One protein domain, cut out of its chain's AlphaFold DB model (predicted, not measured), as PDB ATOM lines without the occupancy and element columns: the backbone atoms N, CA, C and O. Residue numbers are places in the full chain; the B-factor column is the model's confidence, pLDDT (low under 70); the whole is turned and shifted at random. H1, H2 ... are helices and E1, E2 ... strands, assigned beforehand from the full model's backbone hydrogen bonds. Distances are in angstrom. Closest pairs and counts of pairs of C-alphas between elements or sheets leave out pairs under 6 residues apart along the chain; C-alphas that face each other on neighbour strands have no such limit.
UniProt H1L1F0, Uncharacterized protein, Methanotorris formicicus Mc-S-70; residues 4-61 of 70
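AT A GLANCE: This is residues 4 to 61 of the 70 residues of an uncharacterized protein of Methanotorris formicicus Mc-S-70 (UniProt H1L1F0). A long two-stranded hairpin, E1 and E2, makes a narrow slab with the helix H2 over one face and the other bare; the short H1 sits at one end, and an unnamed tail folds back past H2. The 58 printed residues run E1, E2, H1, H2, a mixed class with an antiparallel sheet. The whole is elongated, 38 by 25 by 18 A, and only just compact, close to loose, with a radius of gyration of the C-alphas of 12.2 A.

HOW THE PARTS SIT: Look first at the hairpin of E1, residues 4 to 11, and E2, residues 16 to 25, at 163 degrees; N 6 and O 22 are 2.8 A apart, within hydrogen-bond range. E2 bends by 54 degrees at residue 19. In H2, residues 33 to 46, every O i to N i+4 pair is within range; its closest C-alphas to the strands are Lys 33 to Val 6, 7.4 A, and Ile 40 to Asp 20, 7.1 A. H1, residues 26 to 29, is too short for such a pair, and is apart from H2.

IN THESE COORDINATES: Find C-alpha 4 at (-32.111, 18.652, 31.946), where E1 begins its 23.0 A; E2 spans 26.9 A, H1 5.5 A. H2 runs 20.1 A to C-alpha 46 at (-16.289, 0.137, 29.227).

THE WHOLE: The C-alphas of Lys 14 and Pro 27, the two farthest apart, are 38.6 A apart. The printed part has no cut, and the three links are tight. Residues 47 to 61 hold no named element; pLDDT is under 70 at residues 26 to 29 and 58 to 61.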
ATOM      1  N   HIS A   4     -33.372  18.477  31.260       78.06
ATOM      2  CA  HIS A   4     -32.111  18.652  31.946       78.06
ATOM      3  C   HIS A   4     -31.000  18.014  31.123       78.06
ATOM      4  O   HIS A   4     -31.189  16.961  30.521       78.06
ATOM      5  N   VAL A   5     -29.831  18.643  31.137       81.88
ATOM      6  CA  VAL A   5     -28.632  18.132  30.475       81.88
ATOM      7  C   VAL A   5     -27.586  17.815  31.539       81.88
ATOM      8  O   VAL A   5     -27.444  18.549  32.523       81.88
ATOM      9  N   VAL A   6     -26.913  16.679  31.378       83.19
ATOM     10  CA  VAL A   6     -25.752  16.271  32.169       83.19
ATOM     11  C   VAL A   6     -24.587  16.100  31.211       83.19
ATOM     12  O   VAL A   6     -24.607  15.196  30.380       83.19
ATOM     13  N   ASP A   7     -23.577  16.946  31.367       86.31
ATOM     14  CA  ASP A   7     -22.374  16.922  30.545       86.31
ATOM     15  C   ASP A   7     -21.218  16.258  31.293       86.31
ATOM     16  O   ASP A   7     -21.063  16.402  32.510       86.31
ATOM     17  N   CYS A   8     -20.386  15.540  30.548       87.12
ATOM     18  CA  CYS A   8     -19.151  14.953  31.028       87.12
ATOM     19  C   CYS A   8     -17.979  15.495  30.223       87.12
ATOM     20  O   CYS A   8     -17.907  15.370  28.998       87.12
ATOM     21  N   ILE A   9     -17.041  16.098  30.944       86.88
ATOM     22  CA  ILE A   9     -15.883  16.764  30.370       86.88
ATOM     23  C   ILE A   9     -14.639  16.090  30.933       86.88
ATOM     24  O   ILE A   9     -14.467  16.001  32.149       86.88
ATOM     25  N   ALA A  10     -13.769  15.618  30.044       86.12
ATOM     26  CA  ALA A  10     -12.470  15.083  30.409       86.12
ATOM     27  C   ALA A  10     -11.398  16.161  30.289       86.12
ATOM     28  O   ALA A  10     -11.387  16.963  29.353       86.12
ATOM     29  N   THR A  11     -10.442  16.132  31.212       84.25
ATOM     30  CA  THR A  11      -9.227  16.931  31.100       84.25
ATOM     31  C   THR A  11      -8.000  16.148  31.533       84.25
ATOM     32  O   THR A  11      -8.048  15.333  32.453       84.25
ATOM     33  N   ASN A  12      -6.885  16.413  30.856       84.88
ATOM     34  CA  ASN A  12      -5.552  15.945  31.234       84.88
ATOM     35  C   ASN A  12      -4.684  17.078  31.824       84.88
ATOM     36  O   ASN A  12      -3.463  16.951  31.874       84.88
ATOM     37  N   GLY A  13      -5.296  18.205  32.209       83.94
ATOM     38  CA  GLY A  13      -4.612  19.407  32.701       83.94
ATOM     39  C   GLY A  13      -4.140  20.377  31.610       83.94
ATOM     40  O   GLY A  13      -3.794  21.508  31.930       83.94
ATOM     41  N   LYS A  14      -4.150  19.971  30.333       85.44
ATOM     42  CA  LYS A  14      -3.847  20.847  29.183       85.44
ATOM     43  C   LYS A  14      -5.039  21.018  28.252       85.44
ATOM     44  O   LYS A  14      -5.331  22.123  27.818       85.44
ATOM     45  N   ASN A  15      -5.730  19.918  27.970       86.69
ATOM     46  CA  ASN A  15      -6.885  19.883  27.086       86.69
ATOM     47  C   ASN A  15      -8.157  19.687  27.903       86.69
ATOM     48  O   ASN A  15      -8.150  18.969  28.905       86.69
ATOM     49  N   ILE A  16      -9.243  20.299  27.449       88.81
ATOM     50  CA  ILE A  16     -10.585  20.144  28.005       88.81
ATOM     51  C   ILE A  16     -11.457  19.670  26.849       88.81
ATOM     52  O   ILE A  16     -11.616  20.389  25.867       88.81
ATOM     53  N   ILE A  17     -11.949  18.435  26.932       85.94
ATOM     54  CA  ILE A  17     -12.666  17.779  25.837       85.94
ATOM     55  C   ILE A  17     -14.002  17.255  26.374       85.94
ATOM     56  O   ILE A  17     -13.996  16.467  27.325       85.94
ATOM     57  N   PRO A  18     -15.146  17.660  25.799       87.88
ATOM     58  CA  PRO A  18     -16.423  17.032  26.105       87.88
ATOM     59  C   PRO A  18     -16.420  15.602  25.554       87.88
ATOM     60  O   PRO A  18     -16.125  15.381  24.381       87.88
ATOM     61  N   ILE A  19     -16.709  14.631  26.415       86.81
ATOM     62  CA  ILE A  19     -16.598  13.196  26.094       86.81
ATOM     63  C   ILE A  19     -17.943  12.474  26.099       86.81
ATOM     64  O   ILE A  19     -18.075  11.435  25.452       86.81
ATOM     65  N   ASP A  20     -18.932  13.006  26.815       86.38
ATOM     66  CA  ASP A  20     -20.295  12.481  26.824       86.38
ATOM     67  C   ASP A  20     -21.271  13.587  27.253       86.38
ATOM     68  O   ASP A  20     -20.906  14.476  28.024       86.38
ATOM     69  N   PHE A  21     -22.510  13.523  26.779       86.31
ATOM     70  CA  PHE A  21     -23.605  14.349  27.275       86.31
ATOM     71  C   PHE A  21     -24.904  13.554  27.238       86.31
ATOM     72  O   PHE A  21     -25.138  12.737  26.348       86.31
ATOM     73  N   ARG A  22     -25.777  13.797  28.214       85.50
ATOM     74  CA  ARG A  22     -27.081  13.139  28.297       85.50
ATOM     75  C   ARG A  22     -28.170  14.155  28.546       85.50
ATOM     76  O   ARG A  22     -28.129  14.898  29.524       85.50
ATOM     77  N   VAL A  23     -29.167  14.141  27.673       82.69
ATOM     78  CA  VAL A  23     -30.422  14.863  27.871       82.69
ATOM     79  C   VAL A  23     -31.384  13.918  28.577       82.69
ATOM     80  O   VAL A  23     -31.522  12.769  28.165       82.69
ATOM     81  N   TYR A  24     -32.023  14.381  29.645       77.94
ATOM     82  CA  TYR A  24     -32.989  13.577  30.383       77.94
ATOM     83  C   TYR A  24     -34.203  14.397  30.812       77.94
ATOM     84  O   TYR A  24     -34.109  15.600  31.089       77.94
ATOM     85  N   ASP A  25     -35.341  13.715  30.910       78.00
ATOM     86  CA  ASP A  25     -36.605  14.301  31.335       78.00
ATOM     87  C   ASP A  25     -37.137  13.543  32.561       78.00
ATOM     88  O   ASP A  25     -37.632  12.419  32.468       78.00
ATOM     89  N   ARG A  26     -37.029  14.160  33.750       67.62
ATOM     90  CA  ARG A  26     -37.430  13.560  35.048       67.62
ATOM     91  C   ARG A  26     -38.778  12.813  35.047       67.62
ATOM     92  O   ARG A  26     -38.830  11.748  35.657       67.62
ATOM     93  N   PRO A  27     -39.864  13.347  34.462       67.00
ATOM     94  CA  PRO A  27     -41.193  12.739  34.499       67.00
ATOM     95  C   PRO A  27     -41.316  11.507  33.605       67.00
ATOM     96  O   PRO A  27     -42.184  10.679  33.854       67.00
ATOM     97  N   ARG A  28     -40.485  11.406  32.561       65.81
ATOM     98  CA  ARG A  28     -40.495  10.290  31.610       65.81
ATOM     99  C   ARG A  28     -39.518   9.193  32.000       65.81
ATOM    100  O   ARG A  28     -39.869   8.024  31.917       65.81
ATOM    101  N   ASP A  29     -38.322   9.567  32.444       68.56
ATOM    102  CA  ASP A  29     -37.240   8.603  32.641       68.56
ATOM    103  C   ASP A  29     -37.206   8.008  34.051       68.56
ATOM    104  O   ASP A  29     -36.600   6.960  34.260       68.56
ATOM    105  N   GLY A  30     -37.773   8.688  35.057       70.75
ATOM    106  CA  GLY A  30     -37.677   8.280  36.468       70.75
ATOM    107  C   GLY A  30     -36.244   8.257  37.033       70.75
ATOM    108  O   GLY A  30     -36.048   8.015  38.223       70.75
ATOM    109  N   LYS A  31     -35.235   8.539  36.201       73.81
ATOM    110  CA  LYS A  31     -33.818   8.546  36.561       73.81
ATOM    111  C   LYS A  31     -33.456   9.819  37.308       73.81
ATOM    112  O   LYS A  31     -33.868  10.932  36.965       73.81
ATOM    113  N   THR A  32     -32.625   9.671  38.333       78.00
ATOM    114  CA  THR A  32     -32.023  10.819  39.005       78.00
ATOM    115  C   THR A  32     -30.767  11.263  38.257       78.00
ATOM    116  O   THR A  32     -30.116  10.467  37.582       78.00
ATOM    117  N   LYS A  33     -30.344  12.521  38.446       74.69
ATOM    118  CA  LYS A  33     -29.046  13.000  37.927       74.69
ATOM    119  C   LYS A  33     -27.874  12.099  38.345       74.69
ATOM    120  O   LYS A  33     -26.875  12.014  37.648       74.69
ATOM    121  N   ASN A  34     -28.003  11.414  39.481       74.94
ATOM    122  CA  ASN A  34     -26.967  10.540  40.024       74.94
ATOM    123  C   ASN A  34     -26.851   9.232  39.251       74.94
ATOM    124  O   ASN A  34     -25.742   8.736  39.076       74.94
ATOM    125  N   ASP A  35     -27.989   8.690  38.820       81.69
ATOM    126  CA  ASP A  35     -28.025   7.477  38.008       81.69
ATOM    127  C   ASP A  35     -27.365   7.768  36.661       81.69
ATOM    128  O   ASP A  35     -26.483   7.030  36.236       81.69
ATOM    129  N   LEU A  36     -27.669   8.928  36.074       82.31
ATOM    130  CA  LEU A  36     -27.035   9.394  34.841       82.31
ATOM    131  C   LEU A  36     -25.519   9.563  34.989       82.31
ATOM    132  O   LEU A  36     -24.777   9.063  34.150       82.31
ATOM    133  N   CYS A  37     -25.038  10.193  36.069       80.94
ATOM    134  CA  CYS A  37     -23.596  10.276  36.330       80.94
ATOM    135  C   CYS A  37     -22.948   8.887  36.412       80.94
ATOM    136  O   CYS A  37     -21.873   8.682  35.854       80.94
ATOM    137  N   ARG A  38     -23.594   7.924  37.084       82.62
ATOM    138  CA  ARG A  38     -23.077   6.553  37.190       82.62
ATOM    139  C   ARG A  38     -23.013   5.874  35.824       82.62
ATOM    140  O   ARG A  38     -22.003   5.254  35.513       82.62
ATOM    141  N   GLU A  39     -24.061   5.996  35.017       86.62
ATOM    142  CA  GLU A  39     -24.106   5.401  33.680       86.62
ATOM    143  C   GLU A  39     -23.049   5.997  32.740       86.62
ATOM    144  O   GLU A  39     -22.470   5.265  31.940       86.62
ATOM    145  N   ILE A  40     -22.776   7.302  32.839       86.50
ATOM    146  CA  ILE A  40     -21.692   7.946  32.086       86.50
ATOM    147  C   ILE A  40     -20.346   7.342  32.495       86.50
ATOM    148  O   ILE A  40     -19.587   6.897  31.642       86.50
ATOM    149  N   ILE A  41     -20.063   7.263  33.799       83.88
ATOM    150  CA  ILE A  41     -18.791   6.725  34.303       83.88
ATOM    151  C   ILE A  41     -18.602   5.268  33.868       83.88
ATOM    152  O   ILE A  41     -17.527   4.914  33.393       83.88
ATOM    153  N   LEU A  42     -19.645   4.437  33.977       86.56
ATOM    154  CA  LEU A  42     -19.603   3.051  33.509       86.56
ATOM    155  C   LEU A  42     -19.310   2.973  32.008       86.56
ATOM    156  O   LEU A  42     -18.423   2.224  31.613       86.56
ATOM    157  N   SER A  43     -19.969   3.801  31.192       87.69
ATOM    158  CA  SER A  43     -19.714   3.834  29.749       87.69
ATOM    159  C   SER A  43     -18.270   4.222  29.422       87.69
ATOM    160  O   SER A  43     -17.675   3.674  28.498       87.69
ATOM    161  N   LEU A  44     -17.667   5.134  30.187       86.00
ATOM    162  CA  LEU A  44     -16.267   5.513  29.996       86.00
ATOM    163  C   LEU A  44     -15.302   4.389  30.380       86.00
ATOM    164  O   LEU A  44     -14.327   4.157  29.665       86.00
ATOM    165  N   VAL A  45     -15.584   3.672  31.469       85.19
ATOM    166  CA  VAL A  45     -14.795   2.502  31.882       85.19
ATOM    167  C   VAL A  45     -14.887   1.393  30.834       85.19
ATOM    168  O   VAL A  45     -13.857   0.854  30.440       85.19
ATOM    169  N   GLU A  46     -16.085   1.104  30.317       87.94
ATOM    170  CA  GLU A  46     -16.289   0.137  29.227       87.94
ATOM    171  C   GLU A  46     -15.543   0.534  27.946       87.94
ATOM    172  O   GLU A  46     -15.001  -0.320  27.249       87.94
ATOM    173  N   ARG A  47     -15.449   1.837  27.659       87.12
ATOM    174  CA  ARG A  47     -14.659   2.385  26.543       87.12
ATOM    175  C   ARG A  47     -13.146   2.384  26.803       87.12
ATOM    176  O   ARG A  47     -12.391   2.819  25.937       87.12
ATOM    177  N   GLY A  48     -12.689   1.927  27.969       86.06
ATOM    178  CA  GLY A  48     -11.270   1.829  28.313       86.06
ATOM    179  C   GLY A  48     -10.624   3.146  28.752       86.06
ATOM    180  O   GLY A  48      -9.397   3.261  28.728       86.06
ATOM    181  N   PHE A  49     -11.405   4.153  29.158       82.50
ATOM    182  CA  PHE A  49     -10.834   5.395  29.684       82.50
ATOM    183  C   PHE A  49     -10.157   5.160  31.039       82.50
ATOM    184  O   PHE A  49     -10.776   4.701  31.998       82.50
ATOM    185  N   ASN A  50      -8.887   5.558  31.148       80.25
ATOM    186  CA  ASN A  50      -8.151   5.542  32.411       80.25
ATOM    187  C   ASN A  50      -8.414   6.836  33.203       80.25
ATOM    188  O   ASN A  50      -7.704   7.835  33.055       80.25
ATOM    189  N   ILE A  51      -9.471   6.826  34.016       80.06
ATOM    190  CA  ILE A  51      -9.904   7.978  34.812       80.06
ATOM    191  C   ILE A  51      -9.216   7.946  36.179       80.06
ATOM    192  O   ILE A  51      -9.484   7.070  36.996       80.06
ATOM    193  N   ARG A  52      -8.360   8.937  36.458       78.19
ATOM    194  CA  ARG A  52      -7.692   9.065  37.769       78.19
ATOM    195  C   ARG A  52      -8.530   9.794  38.813       78.19
ATOM    196  O   ARG A  52      -8.441   9.480  39.994       78.19
ATOM    197  N   TYR A  53      -9.316  10.774  38.381       79.06
ATOM    198  CA  TYR A  53     -10.118  11.619  39.257       79.06
ATOM    199  C   TYR A  53     -11.457  11.920  38.597       79.06
ATOM    200  O   TYR A  53     -11.519  12.164  37.394       79.06
ATOM    201  N   ILE A  54     -12.515  11.930  39.402       80.00
ATOM    202  CA  ILE A  54     -13.855  12.331  38.983       80.00
ATOM    203  C   ILE A  54     -14.232  13.544  39.825       80.00
ATOM    204  O   ILE A  54     -14.229  13.470  41.052       80.00
ATOM    205  N   CYS A  55     -14.545  14.655  39.162       80.44
ATOM    206  CA  CYS A  55     -15.015  15.873  39.808       80.44
ATOM    207  C   CYS A  55     -16.506  16.048  39.514       80.44
ATOM    208  O   CYS A  55     -16.934  15.968  38.365       80.44
ATOM    209  N   PHE A  56     -17.297  16.276  40.554       76.25
ATOM    210  CA  PHE A  56     -18.708  16.621  40.445       76.25
ATOM    211  C   PHE A  56     -19.066  17.605  41.551       76.25
ATOM    212  O   PHE A  56     -18.428  17.636  42.604       76.25
ATOM    213  N   ASP A  57     -20.104  18.400  41.303       72.06
ATOM    214  CA  ASP A  57     -20.605  19.366  42.274       72.06
ATOM    215  C   ASP A  57     -21.012  18.681  43.595       72.06
ATOM    216  O   ASP A  57     -21.487  17.539  43.608       72.06
ATOM    217  N   SER A  58     -20.831  19.370  44.722       66.94
ATOM    218  CA  SER A  58     -21.109  18.826  46.057       66.94
ATOM    219  C   SER A  58     -22.587  18.485  46.280       66.94
ATOM    220  O   SER A  58     -22.894  17.629  47.113       66.94
ATOM    221  N   TRP A  59     -23.506  19.030  45.473       62.09
ATOM    222  CA  TRP A  59     -24.906  18.595  45.407       62.09
ATOM    223  C   TRP A  59     -25.010  17.094  45.086       62.09
ATOM    224  O   TRP A  59     -25.895  16.379  45.568       62.09
ATOM    225  N   TYR A  60     -24.046  16.550  44.339       58.44
ATOM    226  CA  TYR A  60     -23.935  15.122  44.082       58.44
ATOM    227  C   TYR A  60     -23.305  14.330  45.252       58.44
ATOM    228  O   TYR A  60     -23.088  13.131  45.113       58.44
ATOM    229  N   SER A  61     -23.079  14.893  46.433       56.94
ATOM    230  CA  SER A  61     -22.464  14.185  47.569       56.94
ATOM    231  C   SER A  61     -23.484  13.533  48.521       56.94
ATOM    232  O   SER A  61     -23.454  13.723  49.737       56.94
TER     233      SER A  61